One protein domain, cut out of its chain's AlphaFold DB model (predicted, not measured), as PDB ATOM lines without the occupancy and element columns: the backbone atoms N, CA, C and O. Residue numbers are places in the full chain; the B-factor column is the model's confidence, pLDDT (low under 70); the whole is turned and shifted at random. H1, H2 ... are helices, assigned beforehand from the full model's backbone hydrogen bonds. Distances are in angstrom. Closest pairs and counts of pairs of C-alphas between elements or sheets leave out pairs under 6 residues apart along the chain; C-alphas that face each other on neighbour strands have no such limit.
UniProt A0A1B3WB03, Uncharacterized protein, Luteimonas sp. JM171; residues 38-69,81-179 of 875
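This is residues 38 to 69 and 81 to 179 of the 875 residues of an uncharacterized protein of Luteimonas sp. JM171 (UniProt A0A1B3WB03). Two groups of three helices stand one beyond the other: in one, H4 and H6 cross the long H5, and in the other, H3 crosses the helical hairpin of H1 and H2. The groups meet where the first part of H3 packs on the first part of H5; a loop sticks out with residues 118 to 123, and the short H7 lies near the ends of H4 and H6. The printed part has 131 residues with seven named helices, H1 to H7 in order, and no named strand, and its class is all helix. It is compact, with a radius of gyration of the C-alphas of 15.3 A, and rounded, spanning 41 by 40 by 24 A.

H5, residues 130 to 147, is the longest helix. H4, residues 103 to 112, touches H5 at a steep tilt of 51 degrees, opposite ways; their closest C-alphas, those of Ala 109 and Leu 137, are 5.7 A apart. H6, residues 160 to 170, touches residues 136 to 140 of H5 at a steep tilt of 62 degrees, with the closest C-alphas, of Val 140 and Ala 164, 5.7 A apart. H6 also touches H4, where the closest C-alphas, of Ala 108 and Pro 161, are 4.7 A apart. H7, residues 176 to 179, is close to H6 but not clearly touching, the closest C-alphas, of Arg 169 and Ser 178, being 7.0 A apart. With residues 82 to 86 alone, H3, residues 81 to 94, touches H5 at a steep tilt of 57 degrees; the closest C-alphas, of Ala 82 and Gly 131, are 5.2 A apart. H3 touches H1, residues 38 to 44, where the closest C-alphas, of Ala 42 and Gln 85, are 4.2 A apart. H3 also touches H2, residues 53 to 69, at a steep tilt of 56 degrees, with the closest C-alphas, of Ala 63 and Ala 88, 5.2 A apart. H1 and H2 form a hairpin, touching at a shallow tilt of 28 degrees, with the closest C-alphas, of Ser 39 and Ala 63, 5.3 A apart. H1 and H2 are each apart from H5. Every O i to N i+4 pair is within hydrogen-bond range in H1 to H6; H7 is too short for such a pair.

H5 is 26.3 A long, H2 24.6 A and H3 20.1 A. H1 begins at C-alpha 38 (44.818, -27.475, 20.257), H5 at C-alpha 130 (46.691, -41.368, 15.445), and H7 ends at C-alpha 179 (49.349, -56.256, 10.193).

The two C-alphas farthest apart, of Ala 53 and Lys 121, are 47.0 A apart. Residues 70 to 80 are not printed, and C-alphas 69 and 81 are 15.9 A apart across this cut. The links from H4 to H5 and from H5 to H6 are long; in the first, residues 116 to 117 pair antiparallel with residues 124 to 125. The mean pLDDT of the printed part is 81.7, and residues 115 to 127, 152 and 158 are under 70.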
ATOM      1  N   GLN A  38      44.526 -26.081  20.576       84.75
ATOM      2  CA  GLN A  38      44.818 -27.475  20.257       84.75
ATOM      3  C   GLN A  38      45.841 -28.073  21.234       84.75
ATOM      4  O   GLN A  38      45.598 -29.144  21.781       84.75
ATOM      5  N   SER A  39      46.921 -27.347  21.541       86.44
ATOM      6  CA  SER A  39      47.892 -27.731  22.580       86.44
ATOM      7  C   SER A  39      47.245 -27.779  23.965       86.44
ATOM      8  O   SER A  39      47.492 -28.708  24.728       86.44
ATOM      9  N   ARG A  40      46.347 -26.831  24.278       88.81
ATOM     10  CA  ARG A  40      45.574 -26.857  25.529       88.81
ATOM     11  C   ARG A  40      44.712 -28.115  25.629       88.81
ATOM     12  O   ARG A  40      44.770 -28.807  26.638       88.81
ATOM     13  N   LYS A  41      43.928 -28.407  24.588       88.88
ATOM     14  CA  LYS A  41      43.037 -29.574  24.553       88.88
ATOM     15  C   LYS A  41      43.819 -30.885  24.689       88.88
ATOM     16  O   LYS A  41      43.428 -31.726  25.487       88.88
ATOM     17  N   ALA A  42      44.937 -31.017  23.975       88.38
ATOM     18  CA  ALA A  42      45.808 -32.187  24.040       88.38
ATOM     19  C   ALA A  42      46.314 -32.472  25.462       88.38
ATOM     20  O   ALA A  42      46.249 -33.609  25.918       88.38
ATOM     21  N   VAL A  43      46.768 -31.439  26.180       89.38
ATOM     22  CA  VAL A  43      47.233 -31.573  27.570       89.38
ATOM     23  C   VAL A  43      46.074 -31.879  28.514       89.38
ATOM     24  O   VAL A  43      46.192 -32.782  29.336       89.38
ATOM     25  N   ASP A  44      44.938 -31.190  28.378       89.88
ATOM     26  CA  ASP A  44      43.753 -31.419  29.218       89.88
ATOM     27  C   ASP A  44      43.231 -32.862  29.110       89.88
ATOM     28  O   ASP A  44      42.753 -33.428  30.093       89.88
ATOM     29  N   GLU A  45      43.337 -33.466  27.925       88.50
ATOM     30  CA  GLU A  45      42.916 -34.840  27.635       88.50
ATOM     31  C   GLU A  45      43.990 -35.897  27.952       88.50
ATOM     32  O   GLU A  45      43.753 -37.085  27.732       88.50
ATOM     33  N   ALA A  46      45.168 -35.512  28.445       88.56
ATOM     34  CA  ALA A  46      46.289 -36.430  28.671       88.56
ATOM     35  C   ALA A  46      46.894 -36.344  30.080       88.56
ATOM     36  O   ALA A  46      47.418 -37.335  30.580       88.56
ATOM     37  N   ILE A  47      46.825 -35.189  30.738       90.88
ATOM     38  CA  ILE A  47      47.503 -34.958  32.013       90.88
ATOM     39  C   ILE A  47      46.850 -35.707  33.181       90.88
ATOM     40  O   ILE A  47      45.624 -35.778  33.303       90.88
ATOM     41  N   GLY A  48      47.678 -36.230  34.084       88.06
ATOM     42  CA  GLY A  48      47.227 -36.977  35.252       88.06
ATOM     43  C   GLY A  48      46.529 -36.092  36.293       88.06
ATOM     44  O   GLY A  48      46.806 -34.887  36.403       88.06
ATOM     45  N   PRO A  49      45.622 -36.656  37.112       83.12
ATOM     46  CA  PRO A  49      44.986 -35.919  38.206       83.12
ATOM     47  C   PRO A  49      46.000 -35.475  39.274       83.12
ATOM     48  O   PRO A  49      45.826 -34.406  39.863       83.12
ATOM     49  N   ASP A  50      47.086 -36.230  39.447       84.00
ATOM     50  CA  ASP A  50      48.107 -36.005  40.476       84.00
ATOM     51  C   ASP A  50      49.220 -35.026  40.058       84.00
ATOM     52  O   ASP A  50      50.089 -34.692  40.863       84.00
ATOM     53  N   ALA A  51      49.182 -34.510  38.823       84.44
ATOM     54  CA  ALA A  51      50.145 -33.519  38.347       84.44
ATOM     55  C   ALA A  51      50.047 -32.198  39.136       84.44
ATOM     56  O   ALA A  51      48.960 -31.622  39.305       84.44
ATOM     57  N   THR A  52      51.201 -31.693  39.579       88.25
ATOM     58  CA  THR A  52      51.328 -30.412  40.290       88.25
ATOM     59  C   THR A  52      51.070 -29.210  39.373       88.25
ATOM     60  O   THR A  52      51.098 -29.319  38.152       88.25
ATOM     61  N   ALA A  53      50.835 -28.035  39.964       81.06
ATOM     62  CA  ALA A  53      50.666 -26.760  39.254       81.06
ATOM     63  C   ALA A  53      51.827 -26.433  38.290       81.06
ATOM     64  O   ALA A  53      51.620 -26.026  37.143       81.06
ATOM     65  N   GLU A  54      53.059 -26.656  38.755       83.12
ATOM     66  CA  GLU A  54      54.278 -26.430  37.973       83.12
ATOM     67  C   GLU A  54      54.364 -27.422  36.807       83.12
ATOM     68  O   GLU A  54      54.529 -27.000  35.666       83.12
ATOM     69  N   GLN A  55      54.111 -28.711  37.059       86.38
ATOM     70  CA  GLN A  55      54.068 -29.745  36.017       86.38
ATOM     71  C   GLN A  55      52.961 -29.502  34.981       86.38
ATOM     72  O   GLN A  55      53.174 -29.708  33.792       86.38
ATOM     73  N   ARG A  56      51.782 -29.018  35.398       87.94
ATOM     74  CA  ARG A  56      50.690 -28.638  34.482       87.94
ATOM     75  C   ARG A  56      51.094 -27.482  33.578       87.94
ATOM     76  O   ARG A  56      50.820 -27.518  32.384       87.94
ATOM     77  N   THR A  57      51.757 -26.472  34.137       86.25
ATOM     78  CA  THR A  57      52.266 -25.334  33.360       86.25
ATOM     79  C   THR A  57      53.319 -25.795  32.353       86.25
ATOM     80  O   THR A  57      53.207 -25.468  31.175       86.25
ATOM     81  N   GLN A  58      54.265 -26.628  32.792       87.62
ATOM     82  CA  GLN A  58      55.297 -27.215  31.938       87.62
ATOM     83  C   GLN A  58      54.696 -28.069  30.809       87.62
ATOM     84  O   GLN A  58      55.111 -27.937  29.663       87.62
ATOM     85  N   ALA A  59      53.659 -28.869  31.082       87.62
ATOM     86  CA  ALA A  59      52.979 -29.669  30.060       87.62
ATOM     87  C   ALA A  59      52.363 -28.810  28.943       87.62
ATOM     88  O   ALA A  59      52.496 -29.136  27.762       87.62
ATOM     89  N   TYR A  60      51.712 -27.693  29.297       90.81
ATOM     90  CA  TYR A  60      51.182 -26.755  28.302       90.81
ATOM     91  C   TYR A  60      52.290 -26.090  27.477       90.81
ATOM     92  O   TYR A  60      52.103 -25.885  26.278       90.81
ATOM     93  N   GLU A  61      53.426 -25.761  28.094       88.00
ATOM     94  CA  GLU A  61      54.577 -25.173  27.401       88.00
ATOM     95  C   GLU A  61      55.221 -26.172  26.428       88.00
ATOM     96  O   GLU A  61      55.442 -25.820  25.271       88.00
ATOM     97  N   GLU A  62      55.435 -27.424  26.833       86.81
ATOM     98  CA  GLU A  62      55.978 -28.485  25.969       86.81
ATOM     99  C   GLU A  62      55.061 -28.780  24.769       86.81
ATOM    100  O   GLU A  62      55.508 -28.816  23.617       86.81
ATOM    101  N   ALA A  63      53.750 -28.913  25.001       86.06
ATOM    102  CA  ALA A  63      52.778 -29.133  23.930       86.06
ATOM    103  C   ALA A  63      52.669 -27.930  22.973       86.06
ATOM    104  O   ALA A  63      52.375 -28.096  21.784       86.06
ATOM    105  N   GLN A  64      52.886 -26.708  23.468       86.81
ATOM    106  CA  GLN A  64      52.925 -25.501  22.643       86.81
ATOM    107  C   GLN A  64      54.212 -25.425  21.814       86.81
ATOM    108  O   GLN A  64      54.146 -25.137  20.621       86.81
ATOM    109  N   GLN A  65      55.366 -25.751  22.398       84.62
ATOM    110  CA  GLN A  65      56.640 -25.802  21.677       84.62
ATOM    111  C   GLN A  65      56.610 -26.822  20.534       84.62
ATOM    112  O   GLN A  65      57.077 -26.529  19.433       84.62
ATOM    113  N   HIS A  66      56.014 -27.996  20.761       81.25
ATOM    114  CA  HIS A  66      55.856 -29.009  19.720       81.25
ATOM    115  C   HIS A  66      54.980 -28.509  18.557       81.25
ATOM    116  O   HIS A  66      55.334 -28.668  17.387       81.25
ATOM    117  N   TYR A  67      53.874 -27.827  18.872       83.50
ATOM    118  CA  TYR A  67      53.015 -27.192  17.872       83.50
ATOM    119  C   TYR A  67      53.752 -26.106  17.068       83.50
ATOM    120  O   TYR A  67      53.648 -26.043  15.839       83.50
ATOM    121  N   ASP A  68      54.525 -25.255  17.744       82.88
ATOM    122  CA  ASP A  68      55.293 -24.176  17.116       82.88
ATOM    123  C   ASP A  68      56.400 -24.725  16.201       82.88
ATOM    124  O   ASP A  68      56.612 -24.225  15.092       82.88
ATOM    125  N   MET A  69      57.053 -25.815  16.614       77.50
ATOM    126  CA  MET A  69      58.048 -26.520  15.808       77.50
ATOM    127  C   MET A  69      57.439 -27.031  14.498       77.50
ATOM    128  O   MET A  69      57.957 -26.718  13.423       77.50
ATOM    129  N   ASP A  81      43.953 -33.396  16.137       85.25
ATOM    130  CA  ASP A  81      43.814 -33.382  17.604       85.25
ATOM    131  C   ASP A  81      44.445 -34.624  18.255       85.25
ATOM    132  O   ASP A  81      45.104 -34.506  19.282       85.25
ATOM    133  N   ALA A  82      44.304 -35.795  17.625       84.31
ATOM    134  CA  ALA A  82      44.871 -37.045  18.125       84.31
ATOM    135  C   ALA A  82      46.409 -37.072  18.054       84.31
ATOM    136  O   ALA A  82      47.056 -37.539  18.984       84.31
ATOM    137  N   GLU A  83      47.012 -36.541  16.984       84.50
ATOM    138  CA  GLU A  83      48.477 -36.416  16.886       84.50
ATOM    139  C   GLU A  83      49.023 -35.454  17.943       84.50
ATOM    140  O   GLU A  83      50.029 -35.751  18.583       84.50
ATOM    141  N   MET A  84      48.324 -34.340  18.181       86.62
ATOM    142  CA  MET A  84      48.677 -33.406  19.250       86.62
ATOM    143  C   MET A  84      48.550 -34.040  20.638       86.62
ATOM    144  O   MET A  84      49.397 -33.793  21.493       86.62
ATOM    145  N   GLN A  85      47.524 -34.863  20.866       89.00
ATOM    146  CA  GLN A  85      47.336 -35.578  22.127       89.00
ATOM    147  C   GLN A  85      48.459 -36.590  22.383       89.00
ATOM    148  O   GLN A  85      49.027 -36.593  23.470       89.00
ATOM    149  N   LEU A  86      48.830 -37.398  21.385       86.31
ATOM    150  CA  LEU A  86      49.950 -38.342  21.496       86.31
ATOM    151  C   LEU A  86      51.276 -37.619  21.757       86.31
ATOM    152  O   LEU A  86      52.018 -38.013  22.648       86.31
ATOM    153  N   ALA A  87      51.542 -36.526  21.037       84.94
ATOM    154  CA  ALA A  87      52.744 -35.724  21.249       84.94
ATOM    155  C   ALA A  87      52.808 -35.125  22.664       84.94
ATOM    156  O   ALA A  87      53.881 -35.082  23.265       84.94
ATOM    157  N   ALA A  88      51.669 -34.686  23.209       87.12
ATOM    158  CA  ALA A  88      51.591 -34.194  24.580       87.12
ATOM    159  C   ALA A  88      51.871 -35.304  25.605       87.12
ATOM    160  O   ALA A  88      52.592 -35.051  26.565       87.12
ATOM    161  N   ILE A  89      51.344 -36.518  25.398       87.75
ATOM    162  CA  ILE A  89      51.611 -37.683  26.259       87.75
ATOM    163  C   ILE A  89      53.110 -37.989  26.279       87.75
ATOM    164  O   ILE A  89      53.709 -37.941  27.349       87.75
ATOM    165  N   SER A  90      53.734 -38.187  25.112       84.12
ATOM    166  CA  SER A  90      55.166 -38.511  25.025       84.12
ATOM    167  C   SER A  90      56.047 -37.440  25.667       84.12
ATOM    168  O   SER A  90      56.946 -37.750  26.440       84.12
ATOM    169  N   ARG A  91      55.753 -36.157  25.425       83.50
ATOM    170  CA  ARG A  91      56.498 -35.046  26.035       83.50
ATOM    171  C   ARG A  91      56.345 -34.985  27.547       83.50
ATOM    172  O   ARG A  91      57.295 -34.629  28.239       83.50
ATOM    173  N   MET A  92      55.158 -35.291  28.063       87.12
ATOM    174  CA  MET A  92      54.946 -35.357  29.504       87.12
ATOM    175  C   MET A  92      55.752 -36.504  30.122       87.12
ATOM    176  O   MET A  92      56.407 -36.276  31.135       87.12
ATOM    177  N   GLU A  93      55.798 -37.678  29.489       84.19
ATOM    178  CA  GLU A  93      56.615 -38.809  29.954       84.19
ATOM    179  C   GLU A  93      58.115 -38.503  29.937       84.19
ATOM    180  O   GLU A  93      58.781 -38.685  30.955       84.19
ATOM    181  N   GLU A  94      58.629 -37.941  28.836       81.56
ATOM    182  CA  GLU A  94      60.032 -37.513  28.696       81.56
ATOM    183  C   GLU A  94      60.469 -36.541  29.807       81.56
ATOM    184  O   GLU A  94      61.636 -36.510  30.194       81.56
ATOM    185  N   ASN A  95      59.530 -35.752  30.338       80.88
ATOM    186  CA  ASN A  95      59.775 -34.743  31.369       80.88
ATOM    187  C   ASN A  95      59.334 -35.177  32.780       80.88
ATOM    188  O   ASN A  95      59.327 -34.352  33.698       80.88
ATOM    189  N   GLY A  96      58.937 -36.439  32.978       83.06
ATOM    190  CA  GLY A  96      58.485 -36.946  34.280       83.06
ATOM    191  C   GLY A  96      57.200 -36.280  34.797       83.06
ATOM    192  O   GLY A  96      56.992 -36.157  36.008       83.06
ATOM    193  N   ILE A  97      56.345 -35.801  33.893       87.38
ATOM    194  CA  ILE A  97      55.039 -35.220  34.206       87.38
ATOM    195  C   ILE A  97      53.995 -36.348  34.230       87.38
ATOM    196  O   ILE A  97      53.815 -37.022  33.217       87.38
ATOM    197  N   PRO A  98      53.256 -36.542  35.343       85.56
ATOM    198  CA  PRO A  98      52.240 -37.586  35.427       85.56
ATOM    199  C   PRO A  98      51.159 -37.424  34.354       85.56
ATOM    200  O   PRO A  98      50.521 -36.368  34.262       85.56
ATOM    201  N   THR A  99      50.911 -38.483  33.587       90.44
ATOM    202  CA  THR A  99      49.793 -38.556  32.638       90.44
ATOM    203  C   THR A  99      48.602 -39.285  33.273       90.44
ATOM    204  O   THR A  99      48.684 -39.781  34.398       90.44
ATOM    205  N   ARG A 100      47.443 -39.290  32.604       89.12
ATOM    206  CA  ARG A 100      46.288 -40.108  33.020       89.12
ATOM    207  C   ARG A 100      46.473 -41.597  32.712       89.12
ATOM    208  O   ARG A 100      45.630 -42.386  33.124       89.12
ATOM    209  N   PHE A 101      47.509 -41.931  31.950       90.94
ATOM    210  CA  PHE A 101      47.881 -43.285  31.588       90.94
ATOM    211  C   PHE A 101      49.062 -43.729  32.449       90.94
ATOM    212  O   PHE A 101      49.953 -42.942  32.771       90.94
ATOM    213  N   ASP A 102      49.042 -44.993  32.833       87.88
ATOM    214  CA  ASP A 102      50.161 -45.647  33.494       87.88
ATOM    215  C   ASP A 102      51.337 -45.767  32.490       87.88
ATOM    216  O   ASP A 102      51.086 -46.103  31.327       87.88
ATOM    217  N   PRO A 103      52.594 -45.452  32.860       84.44
ATOM    218  CA  PRO A 103      53.722 -45.468  31.918       84.44
ATOM    219  C   PRO A 103      53.899 -46.820  31.214       84.44
ATOM    220  O   PRO A 103      54.169 -46.888  30.014       84.44
ATOM    221  N   GLU A 104      53.662 -47.915  31.932       85.25
ATOM    222  CA  GLU A 104      53.720 -49.275  31.412       85.25
ATOM    223  C   GLU A 104      52.591 -49.541  30.398       85.25
ATOM    224  O   GLU A 104      52.784 -50.290  29.436       85.25
ATOM    225  N   VAL A 105      51.433 -48.884  30.545       88.19
ATOM    226  CA  VAL A 105      50.348 -48.898  29.547       88.19
ATOM    227  C   VAL A 105      50.745 -48.130  28.294       88.19
ATOM    228  O   VAL A 105      50.488 -48.613  27.187       88.19
ATOM    229  N   VAL A 106      51.368 -46.957  28.439       86.56
ATOM    230  CA  VAL A 106      51.807 -46.156  27.289       86.56
ATOM    231  C   VAL A 106      52.862 -46.904  26.484       86.56
ATOM    232  O   VAL A 106      52.739 -46.987  25.260       86.56
ATOM    233  N   ALA A 107      53.825 -47.534  27.159       82.38
ATOM    234  CA  ALA A 107      54.823 -48.388  26.528       82.38
ATOM    235  C   ALA A 107      54.180 -49.588  25.808       82.38
ATOM    236  O   ALA A 107      54.385 -49.773  24.608       82.38
ATOM    237  N   ALA A 108      53.344 -50.371  26.502       81.94
ATOM    238  CA  ALA A 108      52.749 -51.588  25.948       81.94
ATOM    239  C   ALA A 108      51.789 -51.316  24.776       81.94
ATOM    240  O   ALA A 108      51.870 -51.966  23.731       81.94
ATOM    241  N   ALA A 109      50.871 -50.357  24.928       86.25
ATOM    242  CA  ALA A 109      49.918 -50.008  23.879       86.25
ATOM    243  C   ALA A 109      50.605 -49.282  22.720       86.25
ATOM    244  O   ALA A 109      50.269 -49.539  21.565       86.25
ATOM    245  N   GLY A 110      51.569 -48.403  23.021       83.00
ATOM    246  CA  GLY A 110      52.348 -47.661  22.037       83.00
ATOM    247  C   GLY A 110      53.151 -48.580  21.126       83.00
ATOM    248  O   GLY A 110      53.087 -48.423  19.905       83.00
ATOM    249  N   GLU A 111      53.828 -49.578  21.696       78.50
ATOM    250  CA  GLU A 111      54.600 -50.553  20.924       78.50
ATOM    251  C   GLU A 111      53.688 -51.437  20.060       78.50
ATOM    252  O   GLU A 111      53.945 -51.615  18.871       78.50
ATOM    253  N   ALA A 112      52.543 -51.885  20.592       79.25
ATOM    254  CA  ALA A 112      51.600 -52.728  19.852       79.25
ATOM    255  C   ALA A 112      51.028 -52.067  18.580       79.25
ATOM    256  O   ALA A 112      50.667 -52.770  17.633       79.25
ATOM    257  N   VAL A 113      50.924 -50.733  18.533       82.94
ATOM    258  CA  VAL A 113      50.295 -49.976  17.424       82.94
ATOM    259  C   VAL A 113      51.273 -49.120  16.616       82.94
ATOM    260  O   VAL A 113      50.860 -48.350  15.733       82.94
ATOM    261  N   LYS A 114      52.566 -49.220  16.923       72.94
ATOM    262  CA  LYS A 114      53.642 -48.475  16.272       72.94
ATOM    263  C   LYS A 114      53.656 -48.779  14.773       72.94
ATOM    264  O   LYS A 114      53.559 -49.927  14.347       72.94
ATOM    265  N   ALA A 115      53.733 -47.733  13.948       62.28
ATOM    266  CA  ALA A 115      53.904 -47.915  12.507       62.28
ATOM    267  C   ALA A 115      55.336 -48.380  12.232       62.28
ATOM    268  O   ALA A 115      56.274 -47.747  12.716       62.28
ATOM    269  N   TYR A 116      55.489 -49.453  11.455       59.72
ATOM    270  CA  TYR A 116      56.792 -50.052  11.195       59.72
ATOM    271  C   TYR A 116      57.313 -49.676   9.807       59.72
ATOM    272  O   TYR A 116      56.650 -49.899   8.790       59.72
ATOM    273  N   THR A 117      58.519 -49.115   9.791       52.81
ATOM    274  CA  THR A 117      59.350 -48.913   8.600       52.81
ATOM    275  C   THR A 117      60.685 -49.569   8.922       52.81
ATOM    276  O   THR A 117      61.464 -48.990   9.673       52.81
ATOM    277  N   SER A 118      60.940 -50.776   8.412       47.03
ATOM    278  CA  SER A 118      62.266 -51.393   8.555       47.03
ATOM    279  C   SER A 118      63.230 -50.777   7.536       47.03
ATOM    280  O   SER A 118      62.936 -50.694   6.337       47.03
ATOM    281  N   THR A 119      64.394 -50.346   8.023       40.00
ATOM    282  CA  THR A 119      65.497 -49.788   7.225       40.00
ATOM    283  C   THR A 119      66.324 -50.852   6.498       40.00
ATOM    284  O   THR A 119      67.036 -50.511   5.557       40.00
ATOM    285  N   SER A 120      66.217 -52.126   6.881       38.06
ATOM    286  CA  SER A 120      67.033 -53.239   6.366       38.06
ATOM    287  C   SER A 120      66.385 -54.001   5.202       38.06
ATOM    288  O   SER A 120      67.099 -54.563   4.373       38.06
ATOM    289  N   LYS A 121      65.049 -54.005   5.074       47.75
ATOM    290  CA  LYS A 121      64.341 -54.746   4.003       47.75
ATOM    291  C   LYS A 121      63.174 -53.979   3.354       47.75
ATOM    292  O   LYS A 121      62.478 -54.521   2.499       47.75
ATOM    293  N   GLY A 122      62.972 -52.699   3.690       53.75
ATOM    294  CA  GLY A 122      62.087 -51.782   2.951       53.75
ATOM    295  C   GLY A 122      60.580 -52.050   3.072       53.75
ATOM    296  O   GLY A 122      59.797 -51.498   2.293       53.75
ATOM    297  N   VAL A 123      60.151 -52.873   4.033       57.22
ATOM    298  CA  VAL A 123      58.732 -53.158   4.283       57.22
ATOM    299  C   VAL A 123      58.128 -52.030   5.120       57.22
ATOM    300  O   VAL A 123      58.633 -51.678   6.183       57.22
ATOM    301  N   THR A 124      57.032 -51.449   4.626       60.72
ATOM    302  CA  THR A 124      56.210 -50.489   5.376       60.72
ATOM    303  C   THR A 124      54.863 -51.130   5.671       60.72
ATOM    304  O   THR A 124      54.030 -51.265   4.771       60.72
ATOM    305  N   LEU A 125      54.632 -51.510   6.926       63.50
ATOM    306  CA  LEU A 125      53.319 -51.969   7.375       63.50
ATOM    307  C   LEU A 125      52.496 -50.743   7.789       63.50
ATOM    308  O   LEU A 125      52.943 -49.922   8.592       63.50
ATOM    309  N   GLN A 126      51.290 -50.584   7.232       62.69
ATOM    310  CA  GLN A 126      50.392 -49.511   7.669       62.69
ATOM    311  C   GLN A 126      49.978 -49.748   9.127       62.69
ATOM    312  O   GLN A 126      49.187 -50.645   9.413       62.69
ATOM    313  N   GLY A 127      50.522 -48.936  10.036       64.44
ATOM    314  CA  GLY A 127      50.165 -48.949  11.454       64.44
ATOM    315  C   GLY A 127      48.842 -48.239  11.752       64.44
ATOM    316  O   GLY A 127      48.210 -47.642  10.875       64.44
ATOM    317  N   ALA A 128      48.443 -48.264  13.023       77.44
ATOM    318  CA  ALA A 128      47.254 -47.567  13.493       77.44
ATOM    319  C   ALA A 128      47.343 -46.051  13.230       77.44
ATOM    320  O   ALA A 128      48.391 -45.417  13.428       77.44
ATOM    321  N   THR A 129      46.220 -45.461  12.820       84.00
ATOM    322  CA  THR A 129      46.058 -44.001  12.719       84.00
ATOM    323  C   THR A 129      46.195 -43.349  14.094       84.00
ATOM    324  O   THR A 129      45.928 -43.990  15.105       84.00
ATOM    325  N   ALA A 130      46.544 -42.062  14.162       82.19
ATOM    326  CA  ALA A 130      46.691 -41.368  15.445       82.19
ATOM    327  C   ALA A 130      45.453 -41.495  16.353       82.19
ATOM    328  O   ALA A 130      45.592 -41.731  17.547       82.19
ATOM    329  N   GLY A 131      44.242 -41.438  15.783       84.31
ATOM    330  CA  GLY A 131      43.006 -41.667  16.540       84.31
ATOM    331  C   GLY A 131      42.916 -43.071  17.143       84.31
ATOM    332  O   GLY A 131      42.562 -43.214  18.306       84.31
ATOM    333  N   GLN A 132      43.310 -44.099  16.388       88.44
ATOM    334  CA  GLN A 132      43.348 -45.481  16.874       88.44
ATOM    335  C   GLN A 132      44.434 -45.709  17.935       88.44
ATOM    336  O   GLN A 132      44.264 -46.563  18.793       88.44
ATOM    337  N   ARG A 133      45.542 -44.955  17.909       88.25
ATOM    338  CA  ARG A 133      46.574 -45.043  18.961       88.25
ATOM    339  C   ARG A 133      46.106 -44.429  20.277       88.25
ATOM    340  O   ARG A 133      46.393 -44.977  21.331       88.25
ATOM    341  N   VAL A 134      45.356 -43.327  20.219       88.00
ATOM    342  CA  VAL A 134      44.698 -42.766  21.412       88.00
ATOM    343  C   VAL A 134      43.673 -43.761  21.962       88.00
ATOM    344  O   VAL A 134      43.688 -44.048  23.154       88.00
ATOM    345  N   GLU A 135      42.838 -44.337  21.094       91.44
ATOM    346  CA  GLU A 135      41.871 -45.376  21.481       91.44
ATOM    347  C   GLU A 135      42.566 -46.602  22.097       91.44
ATOM    348  O   GLU A 135      42.071 -47.180  23.063       91.44
ATOM    349  N   ALA A 136      43.751 -46.962  21.594       89.69
ATOM    350  CA  ALA A 136      44.536 -48.063  22.132       89.69
ATOM    351  C   ALA A 136      44.991 -47.823  23.577       89.69
ATOM    352  O   ALA A 136      44.826 -48.701  24.425       89.69
ATOM    353  N   LEU A 137      45.508 -46.626  23.871       91.19
ATOM    354  CA  LEU A 137      45.890 -46.228  25.228       91.19
ATOM    355  C   LEU A 137      44.696 -46.297  26.186       91.19
ATOM    356  O   LEU A 137      44.820 -46.795  27.301       91.19
ATOM    357  N   GLU A 138      43.522 -45.847  25.741       92.50
ATOM    358  CA  GLU A 138      42.301 -45.868  26.549       92.50
ATOM    359  C   GLU A 138      41.825 -47.289  26.861       92.50
ATOM    360  O   GLU A 138      41.519 -47.586  28.016       92.50
ATOM    361  N   LEU A 139      41.807 -48.178  25.868       94.62
ATOM    362  CA  LEU A 139      41.365 -49.564  26.044       94.62
ATOM    363  C   LEU A 139      42.293 -50.367  26.959       94.62
ATOM    364  O   LEU A 139      41.825 -51.154  27.787       94.62
ATOM    365  N   VAL A 140      43.607 -50.183  26.818       92.75
ATOM    366  CA  VAL A 140      44.584 -50.882  27.659       92.75
ATOM    367  C   VAL A 140      44.549 -50.326  29.084       92.75
ATOM    368  O   VAL A 140      44.536 -51.116  30.028       92.75
ATOM    369  N   GLN A 141      44.417 -49.007  29.260       93.56
ATOM    370  CA  GLN A 141      44.248 -48.400  30.584       93.56
ATOM    371  C   GLN A 141      42.964 -48.872  31.274       93.56
ATOM    372  O   GLN A 141      43.002 -49.236  32.445       93.56
ATOM    373  N   GLU A 142      41.834 -48.925  30.558       94.00
ATOM    374  CA  GLU A 142      40.563 -49.412  31.112       94.00
ATOM    375  C   GLU A 142      40.691 -50.857  31.613       94.00
ATOM    376  O   GLU A 142      40.166 -51.209  32.675       94.00
ATOM    377  N   TYR A 143      41.419 -51.696  30.876       93.25
ATOM    378  CA  TYR A 143      41.715 -53.052  31.315       93.25
ATOM    379  C   TYR A 143      42.592 -53.075  32.572       93.25
ATOM    380  O   TYR A 143      42.239 -53.775  33.524       93.25
ATOM    381  N   VAL A 144      43.694 -52.318  32.589       91.19
ATOM    382  CA  VAL A 144      44.623 -52.242  33.731       91.19
ATOM    383  C   VAL A 144      43.901 -51.774  34.993       91.19
ATOM    384  O   VAL A 144      43.977 -52.438  36.030       91.19
ATOM    385  N   ASP A 145      43.099 -50.716  34.899       90.31
ATOM    386  CA  ASP A 145      42.265 -50.229  36.000       90.31
ATOM    387  C   ASP A 145      41.266 -51.302  36.469       90.31
ATOM    388  O   ASP A 145      41.035 -51.485  37.668       90.31
ATOM    389  N   GLY A 146      40.693 -52.055  35.525       89.44
ATOM    390  CA  GLY A 146      39.737 -53.130  35.785       89.44
ATOM    391  C   GLY A 146      40.330 -54.348  36.499       89.44
ATOM    392  O   GLY A 146      39.608 -55.019  37.244       89.44
ATOM    393  N   VAL A 147      41.623 -54.632  36.307       88.88
ATOM    394  CA  VAL A 147      42.331 -55.736  36.983       88.88
ATOM    395  C   VAL A 147      43.057 -55.311  38.259       88.88
ATOM    396  O   VAL A 147      43.534 -56.176  38.985       88.88
ATOM    397  N   GLY A 148      43.070 -54.017  38.592       85.88
ATOM    398  CA  GLY A 148      43.642 -53.497  39.838       85.88
ATOM    399  C   GLY A 148      45.014 -52.834  39.703       85.88
ATOM    400  O   GLY A 148      45.695 -52.690  40.718       85.88
ATOM    401  N   GLY A 149      45.395 -52.413  38.496       87.19
ATOM    402  CA  GLY A 149      46.666 -51.748  38.195       87.19
ATOM    403  C   GLY A 149      47.753 -52.697  37.686       87.19
ATOM    404  O   GLY A 149      47.513 -53.894  37.492       87.19
ATOM    405  N   VAL A 150      48.951 -52.153  37.471       83.69
ATOM    406  CA  VAL A 150      50.165 -52.928  37.175       83.69
ATOM    407  C   VAL A 150      50.851 -53.322  38.493       83.69
ATOM    408  O   VAL A 150      51.022 -52.488  39.383       83.69
ATOM    409  N   GLY A 151      51.207 -54.602  38.652       77.19
ATOM    410  CA  GLY A 151      51.909 -55.140  39.831       77.19
ATOM    411  C   GLY A 151      51.250 -56.380  40.457       77.19
ATOM    412  O   GLY A 151      50.360 -56.988  39.871       77.19
ATOM    413  N   ASP A 152      51.659 -56.742  41.681       66.38
ATOM    414  CA  ASP A 152      51.342 -58.029  42.344       66.38
ATOM    415  C   ASP A 152      49.844 -58.368  42.491       66.38
ATOM    416  O   ASP A 152      49.472 -59.530  42.667       66.38
ATOM    417  N   VAL A 153      48.979 -57.352  42.503       72.25
ATOM    418  CA  VAL A 153      47.523 -57.500  42.691       72.25
ATOM    419  C   VAL A 153      46.770 -57.500  41.353       72.25
ATOM    420  O   VAL A 153      45.630 -57.967  41.314       72.25
ATOM    421  N   GLY A 154      47.396 -57.008  40.279       83.25
ATOM    422  CA  GLY A 154      46.800 -56.836  38.955       83.25
ATOM    423  C   GLY A 154      47.560 -57.589  37.863       83.25
ATOM    424  O   GLY A 154      47.896 -58.761  38.036       83.25
ATOM    425  N   ILE A 155      47.773 -56.954  36.708       81.94
ATOM    426  CA  ILE A 155      48.591 -57.534  35.631       81.94
ATOM    427  C   ILE A 155      50.065 -57.199  35.866       81.94
ATOM    428  O   ILE A 155      50.389 -56.089  36.282       81.94
ATOM    429  N   THR A 156      50.969 -58.149  35.627       81.44
ATOM    430  CA  THR A 156      52.407 -57.869  35.737       81.44
ATOM    431  C   THR A 156      52.891 -57.083  34.520       81.44
ATOM    432  O   THR A 156      52.289 -57.166  33.443       81.44
ATOM    433  N   ALA A 157      53.975 -56.324  34.680       75.12
ATOM    434  CA  ALA A 157      54.554 -55.543  33.588       75.12
ATOM    435  C   ALA A 157      54.982 -56.444  32.414       75.12
ATOM    436  O   ALA A 157      54.809 -56.071  31.259       75.12
ATOM    437  N   GLU A 158      55.435 -57.666  32.697       69.62
ATOM    438  CA  GLU A 158      55.869 -58.648  31.698       69.62
ATOM    439  C   GLU A 158      54.688 -59.224  30.900       69.62
ATOM    440  O   GLU A 158      54.796 -59.494  29.707       69.62
ATOM    441  N   ALA A 159      53.522 -59.390  31.533       72.50
ATOM    442  CA  ALA A 159      52.333 -59.931  30.873       72.50
ATOM    443  C   ALA A 159      51.536 -58.870  30.089       72.50
ATOM    444  O   ALA A 159      50.725 -59.217  29.219       72.50
ATOM    445  N   LEU A 160      51.728 -57.584  30.405       81.69
ATOM    446  CA  LEU A 160      50.946 -56.477  29.856       81.69
ATOM    447  C   LEU A 160      51.090 -56.311  28.329       81.69
ATOM    448  O   LEU A 160      50.043 -56.206  27.686       81.69
ATOM    449  N   PRO A 161      52.287 -56.364  27.707       78.88
ATOM    450  CA  PRO A 161      52.438 -56.218  26.254       78.88
ATOM    451  C   PRO A 161      51.611 -57.224  25.447       78.88
ATOM    452  O   PRO A 161      50.832 -56.844  24.569       78.88
ATOM    453  N   GLY A 162      51.693 -58.514  25.794       72.19
ATOM    454  CA  GLY A 162      50.935 -59.561  25.102       72.19
ATOM    455  C   GLY A 162      49.421 -59.411  25.276       72.19
ATOM    456  O   GLY A 162      48.644 -59.701  24.362       72.19
ATOM    457  N   ARG A 163      48.980 -58.927  26.443       82.00
ATOM    458  CA  ARG A 163      47.561 -58.687  26.712       82.00
ATOM    459  C   ARG A 163      47.041 -57.434  26.008       82.00
ATOM    460  O   ARG A 163      45.916 -57.466  25.510       82.00
ATOM    461  N   ALA A 164      47.845 -56.375  25.946       83.62
ATOM    462  CA  ALA A 164      47.540 -55.153  25.215       83.62
ATOM    463  C   ALA A 164      47.303 -55.466  23.733       83.62
ATOM    464  O   ALA A 164      46.223 -55.173  23.226       83.62
ATOM    465  N   ASP A 165      48.223 -56.172  23.071       80.62
ATOM    466  CA  ASP A 165      48.043 -56.588  21.672       80.62
ATOM    467  C   ASP A 165      46.729 -57.365  21.455       80.62
ATOM    468  O   ASP A 165      45.992 -57.092  20.509       80.62
ATOM    469  N   GLN A 166      46.379 -58.290  22.357       79.75
ATOM    470  CA  GLN A 166      45.117 -59.029  22.268       79.75
ATOM    471  C   GLN A 166      43.882 -58.123  22.382       79.75
ATOM    472  O   GLN A 166      42.964 -58.239  21.573       79.75
ATOM    473  N   ILE A 167      43.854 -57.223  23.368       87.31
ATOM    474  CA  ILE A 167      42.734 -56.292  23.586       87.31
ATOM    475  C   ILE A 167      42.516 -55.422  22.348       87.31
ATOM    476  O   ILE A 167      41.384 -55.236  21.900       87.31
ATOM    477  N   LEU A 168      43.604 -54.908  21.782       88.38
ATOM    478  CA  LEU A 168      43.564 -54.019  20.628       88.38
ATOM    479  C   LEU A 168      43.091 -54.748  19.368       88.38
ATOM    480  O   LEU A 168      42.254 -54.220  18.634       88.38
ATOM    481  N   ARG A 169      43.527 -55.994  19.164       81.06
ATOM    482  CA  ARG A 169      43.013 -56.853  18.089       81.06
ATOM    483  C   ARG A 169      41.527 -57.148  18.235       81.06
ATOM    484  O   ARG A 169      40.793 -57.014  17.256       81.06
ATOM    485  N   ASP A 170      41.077 -57.508  19.435       84.56
ATOM    486  CA  ASP A 170      39.661 -57.778  19.714       84.56
ATOM    487  C   ASP A 170      38.790 -56.530  19.466       84.56
ATOM    488  O   ASP A 170      37.639 -56.641  19.034       84.56
ATOM    489  N   ALA A 171      39.356 -55.338  19.673       85.94
ATOM    490  CA  ALA A 171      38.740 -54.052  19.352       85.94
ATOM    491  C   ALA A 171      38.817 -53.674  17.856       85.94
ATOM    492  O   ALA A 171      38.217 -52.685  17.435       85.94
ATOM    493  N   GLY A 172      39.516 -54.456  17.029       82.62
ATOM    494  CA  GLY A 172      39.711 -54.183  15.604       82.62
ATOM    495  C   GLY A 172      40.709 -53.057  15.315       82.62
ATOM    496  O   GLY A 172      40.720 -52.526  14.201       82.62
ATOM    497  N   ILE A 173      41.538 -52.684  16.293       84.69
ATOM    498  CA  ILE A 173      42.633 -51.733  16.109       84.69
ATOM    499  C   ILE A 173      43.799 -52.473  15.439       84.69
ATOM    500  O   ILE A 173      44.223 -53.511  15.948       84.69
ATOM    501  N   PRO A 174      44.328 -51.978  14.300       79.69
ATOM    502  CA  PRO A 174      45.485 -52.585  13.655       79.69
ATOM    503  C   PRO A 174      46.695 -52.564  14.590       79.69
ATOM    504  O   PRO A 174      47.292 -51.511  14.817       79.69
ATOM    505  N   THR A 175      47.050 -53.730  15.121       81.75
ATOM    506  CA  THR A 175      48.317 -53.945  15.823       81.75
ATOM    507  C   THR A 175      49.381 -54.426  14.856       81.75
ATOM    508  O   THR A 175      49.060 -54.947  13.778       81.75
ATOM    509  N   HIS A 176      50.641 -54.305  15.262       76.06
ATOM    510  CA  HIS A 176      51.773 -54.855  14.536       76.06
ATOM    511  C   HIS A 176      51.553 -56.339  14.200       76.06
ATOM    512  O   HIS A 176      51.594 -56.716  13.033       76.06
ATOM    513  N   SER A 177      51.151 -57.152  15.183       76.75
ATOM    514  CA  SER A 177      50.881 -58.580  14.981       76.75
ATOM    515  C   SER A 177      49.777 -58.852  13.945       76.75
ATOM    516  O   SER A 177      49.934 -59.685  13.049       76.75
ATOM    517  N   SER A 178      48.679 -58.085  13.973       77.88
ATOM    518  CA  SER A 178      47.593 -58.226  12.988       77.88
ATOM    519  C   SER A 178      47.980 -57.767  11.574       77.88
ATOM    520  O   SER A 178      47.492 -58.316  10.583       77.88
ATOM    521  N   ALA A 179      48.843 -56.753  11.466       78.62
ATOM    522  CA  ALA A 179      49.349 -56.256  10.193       78.62
ATOM    523  C   ALA A 179      50.341 -57.249   9.578       78.62
ATOM    524  O   ALA A 179      50.222 -57.558   8.393       78.62
TER     525      ALA A 179